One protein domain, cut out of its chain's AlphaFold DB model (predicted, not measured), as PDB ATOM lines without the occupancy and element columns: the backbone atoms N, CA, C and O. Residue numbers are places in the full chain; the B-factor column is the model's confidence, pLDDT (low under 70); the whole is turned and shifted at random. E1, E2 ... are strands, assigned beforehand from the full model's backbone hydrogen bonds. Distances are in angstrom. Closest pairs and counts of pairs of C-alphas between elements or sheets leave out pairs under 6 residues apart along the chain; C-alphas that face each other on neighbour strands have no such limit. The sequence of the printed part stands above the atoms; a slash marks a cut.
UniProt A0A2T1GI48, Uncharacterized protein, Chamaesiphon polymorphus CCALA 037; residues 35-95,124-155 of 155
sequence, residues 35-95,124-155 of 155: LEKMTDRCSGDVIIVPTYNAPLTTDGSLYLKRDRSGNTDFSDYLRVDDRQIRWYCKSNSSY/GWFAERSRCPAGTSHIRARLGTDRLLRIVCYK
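Overview. This is residues 35 to 95 and 124 to 155 of the 155 residues of an uncharacterized protein of Chamaesiphon polymorphus CCALA 037 (UniProt A0A2T1GI48). Two small antiparallel sheets lie face to face as a sandwich, their strands nearly aligned: the strongly twisted sheet of E3, E2, E4 and E5 makes one layer, and E1, E7 and E6 make the other. Two long unnamed links, residues 50 to 61 and 65 to 83, loop round the sheets, and a short pairing of residues 78 to 79 with E6 ties the second link to the three-stranded layer. The printed part has 93 residues, with no named helix and seven named strands, E1 to E7 in chain order; the class is all strand, though under half of the residues, 41, are in named elements. The whole is compact, with a radius of gyration of the C-alphas of 12.3 A, and elongated, spanning 39 by 24 by 19 A.

Arrangement. E1, residues 35 to 41, is an edge strand, antiparallel to E7, residues 148 to 154, at 161 degrees; N 38 and O 151 are 2.8 A apart, within hydrogen-bond range. E7 and E6, residues 138 to 143, form a hairpin, with N 152 and O 140 at 2.8 A. Residues 78 to 79 pair antiparallel with residues 138 to 139 of E6. In the other sheet, E2, residues 46 to 49, and E3, residues 62 to 64, form a hairpin at 172 degrees, with N 48 and O 62 at 2.8 A. E2 is also antiparallel to E4, residues 84 to 90, with N 88 and O 47 at 2.8 A. E4 is antiparallel to E5, residues 125 to 131, at 151 degrees, with N 128 and O 87 at 2.8 A. The two sheets make a sandwich, two sheets face to face, 9.9 A centre to centre where they face each other, with best planes 22 degrees apart. Between them, the closest C-alphas of E3 and E6 are those of Leu 64 and Arg 142, 6.7 A apart. E2 and E6 are near each other, while E1 and E4 are apart.

Along the chain. E1 begins at C-alpha 35, (17.469, -37.262, -9.942), and is 20.5 A long. E2 measures 9.9 A and E3 6.6 A. E4, 19.6 A long, begins at C-alpha 84, (11.400, -40.338, 2.548). E5 measures 19.7 A and E6 17.5 A. E7, 19.3 A long, ends at C-alpha 154, (18.775, -33.830, -6.065).

Size, cuts and confidence. The two C-alphas farthest apart are those of Ser 94 and Gly 135, 39.8 A. Residues 96 to 123 are not printed; C-alphas 95 and 124 are 10.2 A apart across the cut. The links E2 to E3 and E3 to E4 are long. Mean pLDDT of the printed part is 93.2, and no printed residue is under 70.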
ATOM      1  N   LEU A  35      17.710 -35.822  -9.914       96.12
ATOM      2  CA  LEU A  35      17.469 -37.262  -9.942       96.12
ATOM      3  C   LEU A  35      16.064 -37.593 -10.450       96.12
ATOM      4  O   LEU A  35      15.908 -38.487 -11.275       96.12
ATOM      5  N   GLU A  36      15.044 -36.906  -9.929       96.56
ATOM      6  CA  GLU A  36      13.637 -37.204 -10.213       96.56
ATOM      7  C   GLU A  36      12.741 -35.986  -9.954       96.56
ATOM      8  O   GLU A  36      13.027 -35.160  -9.082       96.56
ATOM      9  N   LYS A  37      11.624 -35.910 -10.688       96.44
ATOM     10  CA  LYS A  37      10.508 -34.997 -10.415       96.44
ATOM     11  C   LYS A  37       9.284 -35.803 -10.012       96.44
ATOM     12  O   LYS A  37       8.843 -36.670 -10.760       96.44
ATOM     13  N   MET A  38       8.703 -35.463  -8.872       96.00
ATOM     14  CA  MET A  38       7.487 -36.074  -8.347       96.00
ATOM     15  C   MET A  38       6.360 -35.048  -8.304       96.00
ATOM     16  O   MET A  38       6.596 -33.848  -8.118       96.00
ATOM     17  N   THR A  39       5.127 -35.531  -8.436       95.06
ATOM     18  CA  THR A  39       3.925 -34.723  -8.256       95.06
ATOM     19  C   THR A  39       2.991 -35.359  -7.242       95.06
ATOM     20  O   THR A  39       2.762 -36.563  -7.257       95.06
ATOM     21  N   ASP A  40       2.436 -34.522  -6.376       91.88
ATOM     22  CA  ASP A  40       1.453 -34.902  -5.366       91.88
ATOM     23  C   ASP A  40       0.320 -33.877  -5.327       91.88
ATOM     24  O   ASP A  40       0.460 -32.746  -5.803       91.88
ATOM     25  N   ARG A  41      -0.838 -34.254  -4.780       89.81
ATOM     26  CA  ARG A  41      -2.004 -33.361  -4.707       89.81
ATOM     27  C   ARG A  41      -2.067 -32.653  -3.360       89.81
ATOM     28  O   ARG A  41      -2.145 -33.302  -2.326       89.81
ATOM     29  N   CYS A  42      -2.132 -31.323  -3.385       88.56
ATOM     30  CA  CYS A  42      -2.464 -30.523  -2.210       88.56
ATOM     31  C   CYS A  42      -3.235 -29.263  -2.603       88.56
ATOM     32  O   CYS A  42      -2.753 -28.422  -3.369       88.56
ATOM     33  N   SER A  43      -4.446 -29.132  -2.063       84.00
ATOM     34  CA  SER A  43      -5.373 -28.047  -2.390       84.00
ATOM     35  C   SER A  43      -4.999 -26.702  -1.762       84.00
ATOM     36  O   SER A  43      -5.418 -25.670  -2.285       84.00
ATOM     37  N   GLY A  44      -4.204 -26.689  -0.689       89.75
ATOM     38  CA  GLY A  44      -3.799 -25.472   0.013       89.75
ATOM     39  C   GLY A  44      -2.294 -25.352   0.204       89.75
ATOM     40  O   GLY A  44      -1.525 -25.692  -0.700       89.75
ATOM     41  N   ASP A  45      -1.906 -24.789   1.345       93.94
ATOM     42  CA  ASP A  45      -0.513 -24.513   1.696       93.94
ATOM     43  C   ASP A  45       0.238 -25.813   2.002       93.94
ATOM     44  O   ASP A  45      -0.362 -26.804   2.425       93.94
ATOM     45  N   VAL A  46       1.558 -25.802   1.823       95.56
ATOM     46  CA  VAL A  46       2.414 -26.958   2.106       95.56
ATOM     47  C   VAL A  46       3.548 -26.579   3.045       95.56
ATOM     48  O   VAL A  46       4.176 -25.540   2.872       95.56
ATOM     49  N   ILE A  47       3.837 -27.450   4.012       96.75
ATOM     50  CA  ILE A  47       5.078 -27.425   4.793       96.75
ATOM     51  C   ILE A  47       5.852 -28.703   4.492       96.75
ATOM     52  O   ILE A  47       5.292 -29.791   4.604       96.75
ATOM     53  N   ILE A  48       7.125 -28.591   4.128       97.19
ATOM     54  CA  ILE A  48       8.035 -29.730   3.968       97.19
ATOM     55  C   ILE A  48       9.096 -29.645   5.057       97.19
ATOM     56  O   ILE A  48       9.741 -28.609   5.205       97.19
ATOM     57  N   VAL A  49       9.259 -30.725   5.818       96.88
ATOM     58  CA  VAL A  49      10.212 -30.787   6.932       96.88
ATOM     59  C   VAL A  49      11.481 -31.538   6.499       96.88
ATOM     60  O   VAL A  49      11.382 -32.472   5.698       96.88
ATOM     61  N   PRO A  50      12.670 -31.170   7.013       95.88
ATOM     62  CA  PRO A  50      13.940 -31.778   6.595       95.88
ATOM     63  C   PRO A  50      14.080 -33.255   7.008       95.88
ATOM     64  O   PRO A  50      14.718 -34.042   6.305       95.88
ATOM     65  N   THR A  51      13.442 -33.656   8.113       95.31
ATOM     66  CA  THR A  51      13.510 -35.021   8.656       95.31
ATOM     67  C   THR A  51      12.121 -35.665   8.692       95.31
ATOM     68  O   THR A  51      11.142 -35.055   9.119       95.31
ATOM     69  N   TYR A  52      12.012 -36.938   8.299       92.06
ATOM     70  CA  TYR A  52      10.727 -37.601   8.019       92.06
ATOM     71  C   TYR A  52       9.701 -37.642   9.176       92.06
ATOM     72  O   TYR A  52       8.489 -37.676   8.941       92.06
ATOM     73  N   ASN A  53      10.159 -37.655  10.428       90.50
ATOM     74  CA  ASN A  53       9.291 -37.681  11.615       90.50
ATOM     75  C   ASN A  53       9.294 -36.351  12.384       90.50
ATOM     76  O   ASN A  53       8.817 -36.303  13.517       90.50
ATOM     77  N   ALA A  54       9.852 -35.288  11.800       90.31
ATOM     78  CA  ALA A  54       9.940 -33.999  12.463       90.31
ATOM     79  C   ALA A  54       8.559 -33.327  12.569       90.31
ATOM     80  O   ALA A  54       7.716 -33.514  11.687       90.31
ATOM     81  N   PRO A  55       8.297 -32.545  13.630       89.25
ATOM     82  CA  PRO A  55       7.057 -31.791  13.760       89.25
ATOM     83  C   PRO A  55       6.944 -30.671  12.711       89.25
ATOM     84  O   PRO A  55       7.936 -30.202  12.160       89.25
ATOM     85  N   LEU A  56       5.722 -30.171  12.502       88.25
ATOM     86  CA  LEU A  56       5.410 -29.038  11.611       88.25
ATOM     87  C   LEU A  56       6.206 -27.754  11.904       88.25
ATOM     88  O   LEU A  56       6.369 -26.920  11.023       88.25
ATOM     89  N   THR A  57       6.669 -27.585  13.142       87.88
ATOM     90  CA  THR A  57       7.378 -26.396  13.635       87.88
ATOM     91  C   THR A  57       8.900 -26.541  13.569       87.88
ATOM     92  O   THR A  57       9.603 -25.844  14.289       87.88
ATOM     93  N   THR A  58       9.415 -27.494  12.790       92.88
ATOM     94  CA  THR A  58      10.860 -27.753  12.700       92.88
ATOM     95  C   THR A  58      11.568 -26.605  11.990       92.88
ATOM     96  O   THR A  58      11.152 -26.201  10.902       92.88
ATOM     97  N   ASP A  59      12.661 -26.110  12.565       93.31
ATOM     98  CA  ASP A  59      13.479 -25.079  11.931       93.31
ATOM     99  C   ASP A  59      14.080 -25.574  10.609       93.31
ATOM    100  O   ASP A  59      14.394 -26.752  10.437       93.31
ATOM    101  N   GLY A  60      14.208 -24.665   9.642       92.00
ATOM    102  CA  GLY A  60      14.635 -25.013   8.284       92.00
ATOM    103  C   GLY A  60      13.557 -25.707   7.446       92.00
ATOM    104  O   GLY A  60      13.839 -26.107   6.321       92.00
ATOM    105  N   SER A  61      12.322 -25.832   7.947       95.88
ATOM    106  CA  SER A  61      11.199 -26.286   7.125       95.88
ATOM    107  C   SER A  61      10.885 -25.298   6.007       95.88
ATOM    108  O   SER A  61      10.989 -24.081   6.150       95.88
ATOM    109  N   LEU A  62      10.426 -25.846   4.892       96.69
ATOM    110  CA  LEU A  62      10.060 -25.104   3.701       96.69
ATOM    111  C   LEU A  62       8.545 -24.895   3.693       96.69
ATOM    112  O   LEU A  62       7.786 -25.863   3.696       96.69
ATOM    113  N   TYR A  63       8.104 -23.637   3.663       96.56
ATOM    114  CA  TYR A  63       6.690 -23.269   3.567       96.56
ATOM    115  C   TYR A  63       6.355 -22.777   2.156       96.56
ATOM    116  O   TYR A  63       6.958 -21.829   1.659       96.56
ATOM    117  N   LEU A  64       5.371 -23.410   1.518       97.00
ATOM    118  CA  LEU A  64       4.844 -23.025   0.213       97.00
ATOM    119  C   LEU A  64       3.416 -22.521   0.355       97.00
ATOM    120  O   LEU A  64       2.526 -23.240   0.815       97.00
ATOM    121  N   LYS A  65       3.188 -21.311  -0.146       95.62
ATOM    122  CA  LYS A  65       1.870 -20.697  -0.236       95.62
ATOM    123  C   LYS A  65       1.685 -20.105  -1.617       95.62
ATOM    124  O   LYS A  65       2.462 -19.241  -2.012       95.62
ATOM    125  N   ARG A  66       0.642 -20.551  -2.320       94.12
ATOM    126  CA  ARG A  66       0.294 -20.006  -3.636       94.12
ATOM    127  C   ARG A  66       0.070 -18.499  -3.542       94.12
ATOM    128  O   ARG A  66      -0.613 -18.019  -2.635       94.12
ATOM    129  N   ASP A  67       0.633 -17.778  -4.494       94.50
ATOM    130  CA  ASP A  67       0.391 -16.359  -4.688       94.50
ATOM    131  C   ASP A  67      -0.987 -16.110  -5.336       94.50
ATOM    132  O   ASP A  67      -1.805 -17.017  -5.515       94.50
ATOM    133  N   ARG A  68      -1.252 -14.857  -5.725       94.44
ATOM    134  CA  ARG A  68      -2.501 -14.484  -6.411       94.44
ATOM    135  C   ARG A  68      -2.663 -15.145  -7.785       94.44
ATOM    136  O   ARG A  68      -3.792 -15.260  -8.248       94.44
ATOM    137  N   SER A  69      -1.572 -15.573  -8.422       94.75
ATOM    138  CA  SER A  69      -1.609 -16.321  -9.684       94.75
ATOM    139  C   SER A  69      -1.931 -17.805  -9.481       94.75
ATOM    140  O   SER A  69      -2.170 -18.520 -10.451       94.75
ATOM    141  N   GLY A  70      -1.960 -18.278  -8.230       93.00
ATOM    142  CA  GLY A  70      -2.177 -19.680  -7.898       93.00
ATOM    143  C   GLY A  70      -0.907 -20.529  -7.974       93.00
ATOM    144  O   GLY A  70      -1.016 -21.754  -7.983       93.00
ATOM    145  N   ASN A  71       0.283 -19.923  -8.014       95.69
ATOM    146  CA  ASN A  71       1.559 -20.636  -8.105       95.69
ATOM    147  C   ASN A  71       2.510 -20.254  -6.968       95.69
ATOM    148  O   ASN A  71       2.298 -19.281  -6.250       95.69
ATOM    149  N   THR A  72       3.585 -21.023  -6.822       96.44
ATOM    150  CA  THR A  72       4.816 -20.566  -6.174       96.44
ATOM    151  C   THR A  72       5.986 -20.760  -7.124       96.44
ATOM    152  O   THR A  72       5.989 -21.696  -7.934       96.44
ATOM    153  N   ASP A  73       7.011 -19.929  -6.976       96.50
ATOM    154  CA  ASP A  73       8.324 -20.248  -7.520       96.50
ATOM    155  C   ASP A  73       8.887 -21.505  -6.846       96.50
ATOM    156  O   ASP A  73       8.390 -21.972  -5.812       96.50
ATOM    157  N   PHE A  74       9.910 -22.091  -7.468       96.81
ATOM    158  CA  PHE A  74      10.684 -23.124  -6.797       96.81
ATOM    159  C   PHE A  74      11.420 -22.521  -5.609       96.81
ATOM    160  O   PHE A  74      12.143 -21.540  -5.764       96.81
ATOM    161  N   SER A  75      11.286 -23.174  -4.460       97.19
ATOM    162  CA  SER A  75      12.055 -22.880  -3.255       97.19
ATOM    163  C   SER A  75      13.568 -22.900  -3.495       97.19
ATOM    164  O   SER A  75      14.053 -23.452  -4.492       97.19
ATOM    165  N   ASP A  76      14.317 -22.423  -2.506       95.75
ATOM    166  CA  ASP A  76      15.717 -22.807  -2.334       95.75
ATOM    167  C   ASP A  76      15.854 -24.317  -2.076       95.75
ATOM    168  O   ASP A  76      14.866 -25.036  -1.862       95.75
ATOM    169  N   TYR A  77      17.090 -24.811  -2.127       95.94
ATOM    170  CA  TYR A  77      17.395 -26.198  -1.798       95.94
ATOM    171  C   TYR A  77      17.147 -26.457  -0.311       95.94
ATOM    172  O   TYR A  77      17.796 -25.871   0.552       95.94
ATOM    173  N   LEU A  78      16.238 -27.384  -0.020       96.50
ATOM    174  CA  LEU A  78      16.068 -27.952   1.309       96.50
ATOM    175  C   LEU A  78      16.922 -29.213   1.405       96.50
ATOM    176  O   LEU A  78      16.695 -30.167   0.660       96.50
ATOM    177  N   ARG A  79      17.878 -29.235   2.333       96.75
ATOM    178  CA  ARG A  79      18.588 -30.463   2.695       96.75
ATOM    179  C   ARG A  79      17.628 -31.415   3.408       96.75
ATOM    180  O   ARG A  79      16.894 -30.991   4.298       96.75
ATOM    181  N   VAL A  80      17.654 -32.686   3.022       95.94
ATOM    182  CA  VAL A  80      16.816 -33.738   3.611       95.94
ATOM    183  C   VAL A  80      17.683 -34.880   4.125       95.94
ATOM    184  O   VAL A  80      18.693 -35.226   3.512       95.94
ATOM    185  N   ASP A  81      17.290 -35.465   5.254       94.12
ATOM    186  CA  ASP A  81      18.094 -36.506   5.915       94.12
ATOM    187  C   ASP A  81      17.844 -37.911   5.349       94.12
ATOM    188  O   ASP A  81      18.642 -38.826   5.545       94.12
ATOM    189  N   ASP A  82      16.722 -38.094   4.652       92.94
ATOM    190  CA  ASP A  82      16.320 -39.358   4.045       92.94
ATOM    191  C   ASP A  82      15.592 -39.091   2.719       92.94
ATOM    192  O   ASP A  82      15.043 -38.018   2.468       92.94
ATOM    193  N   ARG A  83      15.527 -40.112   1.865       94.75
ATOM    194  CA  ARG A  83      14.721 -40.105   0.641       94.75
ATOM    195  C   ARG A  83      13.217 -40.112   0.919       94.75
ATOM    196  O   ARG A  83      12.433 -39.890  -0.002       94.75
ATOM    197  N   GLN A  84      12.795 -40.461   2.138       95.94
ATOM    198  CA  GLN A  84      11.400 -40.338   2.548       95.94
ATOM    199  C   GLN A  84      11.122 -38.886   2.922       95.94
ATOM    200  O   GLN A  84      11.577 -38.395   3.951       95.94
ATOM    201  N   ILE A  85      10.345 -38.208   2.085       95.81
ATOM    202  CA  ILE A  85      10.022 -36.800   2.270       95.81
ATOM    203  C   ILE A  85       8.720 -36.705   3.045       95.81
ATOM    204  O   ILE A  85       7.676 -37.191   2.593       95.81
ATOM    205  N   ARG A  86       8.781 -36.069   4.213       95.06
ATOM    206  CA  ARG A  86       7.596 -35.712   4.984       95.06
ATOM    207  C   ARG A  86       7.166 -34.310   4.614       95.06
ATOM    208  O   ARG A  86       7.939 -33.360   4.701       95.06
ATOM    209  N   TRP A  87       5.900 -34.188   4.259       95.12
ATOM    210  CA  TRP A  87       5.281 -32.903   4.018       95.12
ATOM    211  C   TRP A  87       3.865 -32.901   4.570       95.12
ATOM    212  O   TRP A  87       3.292 -33.947   4.878       95.12
ATOM    213  N   TYR A  88       3.321 -31.710   4.742       93.25
ATOM    214  CA  TYR A  88       2.019 -31.487   5.328       93.25
ATOM    215  C   TYR A  88       1.221 -30.597   4.402       93.25
ATOM    216  O   TYR A  88       1.710 -29.551   3.984       93.25
ATOM    217  N   CYS A  89      -0.002 -31.009   4.100       91.69
ATOM    218  CA  CYS A  89      -0.938 -30.210   3.335       91.69
ATOM    219  C   CYS A  89      -1.909 -29.526   4.286       91.69
ATOM    220  O   CYS A  89      -2.464 -30.172   5.176       91.69
ATOM    221  N   LYS A  90      -2.152 -28.235   4.078       90.50
ATOM    222  CA  LYS A  90      -3.266 -27.535   4.703       90.50
ATOM    223  C   LYS A  90      -4.465 -27.593   3.776       90.50
ATOM    224  O   LYS A  90      -4.392 -27.108   2.647       90.50
ATOM    225  N   SER A  91      -5.582 -28.141   4.244       80.25
ATOM    226  CA  SER A  91      -6.832 -27.987   3.501       80.25
ATOM    227  C   SER A  91      -7.409 -26.588   3.714       80.25
ATOM    228  O   SER A  91      -7.509 -26.105   4.841       80.25
ATOM    229  N   ASN A  92      -7.829 -25.963   2.615       74.50
ATOM    230  CA  ASN A  92      -8.560 -24.695   2.621       74.50
ATOM    231  C   ASN A  92     -10.076 -24.893   2.437       74.50
ATOM    232  O   ASN A  92     -10.795 -23.920   2.213       74.50
ATOM    233  N   SER A  93     -10.573 -26.134   2.454       74.50
ATOM    234  CA  SER A  93     -11.990 -26.410   2.227       74.50
ATOM    235  C   SER A  93     -12.801 -26.251   3.519       74.50
ATOM    236  O   SER A  93     -12.358 -26.620   4.610       74.50
ATOM    237  N   SER A  94     -14.038 -25.758   3.396       73.81
ATOM    238  CA  SER A  94     -15.007 -25.747   4.505       73.81
ATOM    239  C   SER A  94     -15.363 -27.157   4.996       73.81
ATOM    240  O   SER A  94     -15.931 -27.310   6.071       73.81
ATOM    241  N   TYR A  95     -15.004 -28.185   4.220       74.44
ATOM    242  CA  TYR A  95     -15.198 -29.601   4.518       74.44
ATOM    243  C   TYR A  95     -13.859 -30.320   4.723       74.44
ATOM    244  O   TYR A  95     -13.746 -31.501   4.411       74.44
ATOM    245  N   GLY A 124      -6.098 -28.557  10.717       78.50
ATOM    246  CA  GLY A 124      -6.281 -28.562   9.255       78.50
ATOM    247  C   GLY A 124      -5.049 -28.950   8.430       78.50
ATOM    248  O   GLY A 124      -5.130 -28.999   7.201       78.50
ATOM    249  N   TRP A 125      -3.929 -29.244   9.094       86.88
ATOM    250  CA  TRP A 125      -2.707 -29.766   8.492       86.88
ATOM    251  C   TRP A 125      -2.680 -31.279   8.571       86.88
ATOM    252  O   TRP A 125      -2.761 -31.830   9.661       86.88
ATOM    253  N   PHE A 126      -2.479 -31.964   7.455       87.38
ATOM    254  CA  PHE A 126      -2.356 -33.414   7.446       87.38
ATOM    255  C   PHE A 126      -1.042 -33.862   6.827       87.38
ATOM    256  O   PHE A 126      -0.594 -33.328   5.816       87.38
ATOM    257  N   ALA A 127      -0.419 -34.842   7.479       89.31
ATOM    258  CA  ALA A 127       0.857 -35.395   7.062       89.31
ATOM    259  C   ALA A 127       0.681 -36.307   5.848       89.31
ATOM    260  O   ALA A 127      -0.040 -37.302   5.924       89.31
ATOM    261  N   GLU A 128       1.425 -36.019   4.794       91.38
ATOM    262  CA  GLU A 128       1.577 -36.843   3.605       91.38
ATOM    263  C   GLU A 128       3.029 -37.321   3.478       91.38
ATOM    264  O   GLU A 128       3.878 -37.053   4.343       91.38
ATOM    265  N   ARG A 129       3.310 -38.134   2.461       92.94
ATOM    266  CA  ARG A 129       4.659 -38.641   2.202       92.94
ATOM    267  C   ARG A 129       4.919 -38.792   0.714       92.94
ATOM    268  O   ARG A 129       4.070 -39.302  -0.008       92.94
ATOM    269  N   SER A 130       6.139 -38.475   0.313       94.88
ATOM    270  CA  SER A 130       6.677 -38.803  -1.009       94.88
ATOM    271  C   SER A 130       8.009 -39.536  -0.826       94.88
ATOM    272  O   SER A 130       8.582 -39.542   0.270       94.88
ATOM    273  N   ARG A 131       8.507 -40.205  -1.865       96.56
ATOM    274  CA  ARG A 131       9.751 -40.978  -1.776       96.56
ATOM    275  C   ARG A 131      10.635 -40.692  -2.978       96.56
ATOM    276  O   ARG A 131      10.364 -41.200  -4.054       96.56
ATOM    277  N   CYS A 132      11.706 -39.946  -2.742       96.94
ATOM    278  CA  CYS A 132      12.739 -39.677  -3.729       96.94
ATOM    279  C   CYS A 132      13.619 -40.921  -4.014       96.94
ATOM    280  O   CYS A 132      13.595 -41.908  -3.256       96.94
ATOM    281  N   PRO A 133      14.470 -40.874  -5.057       97.44
ATOM    282  CA  PRO A 133      15.459 -41.908  -5.332       97.44
ATOM    283  C   PRO A 133      16.511 -42.027  -4.224       97.44
ATOM    284  O   PRO A 133      16.746 -41.108  -3.432       97.44
ATOM    285  N   ALA A 134      17.184 -43.178  -4.173       95.88
ATOM    286  CA  ALA A 134      18.304 -43.377  -3.258       95.88
ATOM    287  C   ALA A 134      19.449 -42.388  -3.554       95.88
ATOM    288  O   ALA A 134      19.766 -42.124  -4.711       95.88
ATOM    289  N   GLY A 135      20.081 -41.869  -2.498       94.44
ATOM    290  CA  GLY A 135      21.157 -40.880  -2.610       94.44
ATOM    291  C   GLY A 135      20.685 -39.433  -2.756       94.44
ATOM    292  O   GLY A 135      21.529 -38.567  -2.950       94.44
ATOM    293  N   THR A 136      19.379 -39.172  -2.651       97.00
ATOM    294  CA  THR A 136      18.852 -37.806  -2.535       97.00
ATOM    295  C   THR A 136      19.381 -37.151  -1.263       97.00
ATOM    296  O   THR A 136      19.295 -37.743  -0.189       97.00
ATOM    297  N   SER A 137      19.913 -35.942  -1.401       96.69
ATOM    298  CA  SER A 137      20.472 -35.117  -0.324       96.69
ATOM    299  C   SER A 137      19.732 -33.781  -0.191       96.69
ATOM    300  O   SER A 137      19.673 -33.204   0.895       96.69
ATOM    301  N   HIS A 138      19.135 -33.306  -1.288       97.25
ATOM    302  CA  HIS A 138      18.411 -32.044  -1.342       97.25
ATOM    303  C   HIS A 138      17.137 -32.170  -2.170       97.25
ATOM    304  O   HIS A 138      17.035 -33.000  -3.075       97.25
ATOM    305  N   ILE A 139      16.178 -31.293  -1.897       98.12
ATOM    306  CA  ILE A 139      14.982 -31.129  -2.712       98.12
ATOM    307  C   ILE A 139      14.716 -29.655  -3.001       98.12
ATOM    308  O   ILE A 139      15.124 -28.771  -2.251       98.12
ATOM    309  N   ARG A 140      13.966 -29.396  -4.067       98.12
ATOM    310  CA  ARG A 140      13.263 -28.124  -4.279       98.12
ATOM    311  C   ARG A 140      11.798 -28.415  -4.514       98.12
ATOM    312  O   ARG A 140      11.462 -29.456  -5.081       98.12
ATOM    313  N   ALA A 141      10.929 -27.502  -4.112       98.00
ATOM    314  CA  ALA A 141       9.502 -27.710  -4.273       98.00
ATOM    315  C   ALA A 141       8.764 -26.448  -4.713       98.00
ATOM    316  O   ALA A 141       9.221 -25.331  -4.479       98.00
ATOM    317  N   ARG A 142       7.620 -26.649  -5.370       97.69
ATOM    318  CA  ARG A 142       6.675 -25.582  -5.713       97.69
ATOM    319  C   ARG A 142       5.237 -26.074  -5.778       97.69
ATOM    320  O   ARG A 142       4.992 -27.259  -6.007       97.69
ATOM    321  N   LEU A 143       4.293 -25.147  -5.674       97.19
ATOM    322  CA  LEU A 143       2.875 -25.378  -5.936       97.19
ATOM    323  C   LEU A 143       2.485 -24.792  -7.295       97.19
ATOM    324  O   LEU A 143       2.884 -23.681  -7.633       97.19
ATOM    325  N   GLY A 144       1.694 -25.534  -8.070       94.44
ATOM    326  CA  GLY A 144       1.089 -25.039  -9.311       94.44
ATOM    327  C   GLY A 144      -0.393 -24.679  -9.176       94.44
ATOM    328  O   GLY A 144      -1.060 -25.078  -8.209       94.44
ATOM    329  N   THR A 145      -0.913 -23.988 -10.196       93.56
ATOM    330  CA  THR A 145      -2.344 -23.666 -10.393       93.56
ATOM    331  C   THR A 145      -3.237 -24.899 -10.473       93.56
ATOM    332  O   THR A 145      -4.401 -24.864 -10.081       93.56
ATOM    333  N   ASP A 146      -2.676 -26.017 -10.913       92.25
ATOM    334  CA  ASP A 146      -3.305 -27.334 -11.004       92.25
ATOM    335  C   ASP A 146      -3.467 -28.048  -9.654       92.25
ATOM    336  O   ASP A 146      -3.836 -29.220  -9.601       92.25
ATOM    337  N   ARG A 147      -3.198 -27.343  -8.550       88.50
ATOM    338  CA  ARG A 147      -3.232 -27.878  -7.185       88.50
ATOM    339  C   ARG A 147      -2.219 -29.003  -6.946       88.50
ATOM    340  O   ARG A 147      -2.378 -29.785  -6.006       88.50
ATOM    341  N   LEU A 148      -1.163 -29.067  -7.761       94.19
ATOM    342  CA  LEU A 148      -0.089 -30.034  -7.575       94.19
ATOM    343  C   LEU A 148       1.083 -29.425  -6.809       94.19
ATOM    344  O   LEU A 148       1.576 -28.344  -7.146       94.19
ATOM    345  N   LEU A 149       1.537 -30.170  -5.808       96.12
ATOM    346  CA  LEU A 149       2.869 -30.070  -5.241       96.12
ATOM    347  C   LEU A 149       3.840 -30.756  -6.198       96.12
ATOM    348  O   LEU A 149       3.633 -31.901  -6.588       96.12
ATOM    349  N   ARG A 150       4.892 -30.045  -6.589       97.75
ATOM    350  CA  ARG A 150       5.988 -30.571  -7.401       97.75
ATOM    351  C   ARG A 150       7.235 -30.598  -6.545       97.75
ATOM    352  O   ARG A 150       7.625 -29.545  -6.048       97.75
ATOM    353  N   ILE A 151       7.850 -31.765  -6.410       98.12
ATOM    354  CA  ILE A 151       9.110 -31.953  -5.689       98.12
ATOM    355  C   ILE A 151      10.153 -32.415  -6.697       98.12
ATOM    356  O   ILE A 151       9.906 -33.343  -7.463       98.12
ATOM    357  N   VAL A 152      11.309 -31.765  -6.701       98.06
ATOM    358  CA  VAL A 152      12.469 -32.172  -7.492       98.06
ATOM    359  C   VAL A 152      13.543 -32.650  -6.528       98.06
ATOM    360  O   VAL A 152      13.910 -31.914  -5.614       98.06
ATOM    361  N   CYS A 153      14.004 -33.884  -6.710       98.00
ATOM    362  CA  CYS A 153      15.005 -34.534  -5.873       98.00
ATOM    363  C   CYS A 153      16.397 -34.350  -6.486       98.00
ATOM    364  O   CYS A 153      16.563 -34.511  -7.697       98.00
ATOM    365  N   TYR A 154      17.395 -34.069  -5.652       97.38
ATOM    366  CA  TYR A 154      18.775 -33.830  -6.065       97.38
ATOM    367  C   TYR A 154      19.765 -34.643  -5.230       97.38
ATOM    368  O   TYR A 154      19.505 -34.930  -4.057       97.38
ATOM    369  N   LYS A 155      20.909 -34.980  -5.831       94.75
ATOM    370  CA  LYS A 155      22.091 -35.507  -5.138       94.75
ATOM    371  C   LYS A 155      23.180 -34.454  -5.041       94.75
ATOM    372  O   LYS A 155      23.376 -33.749  -6.056       94.75
TER     373      LYS A 155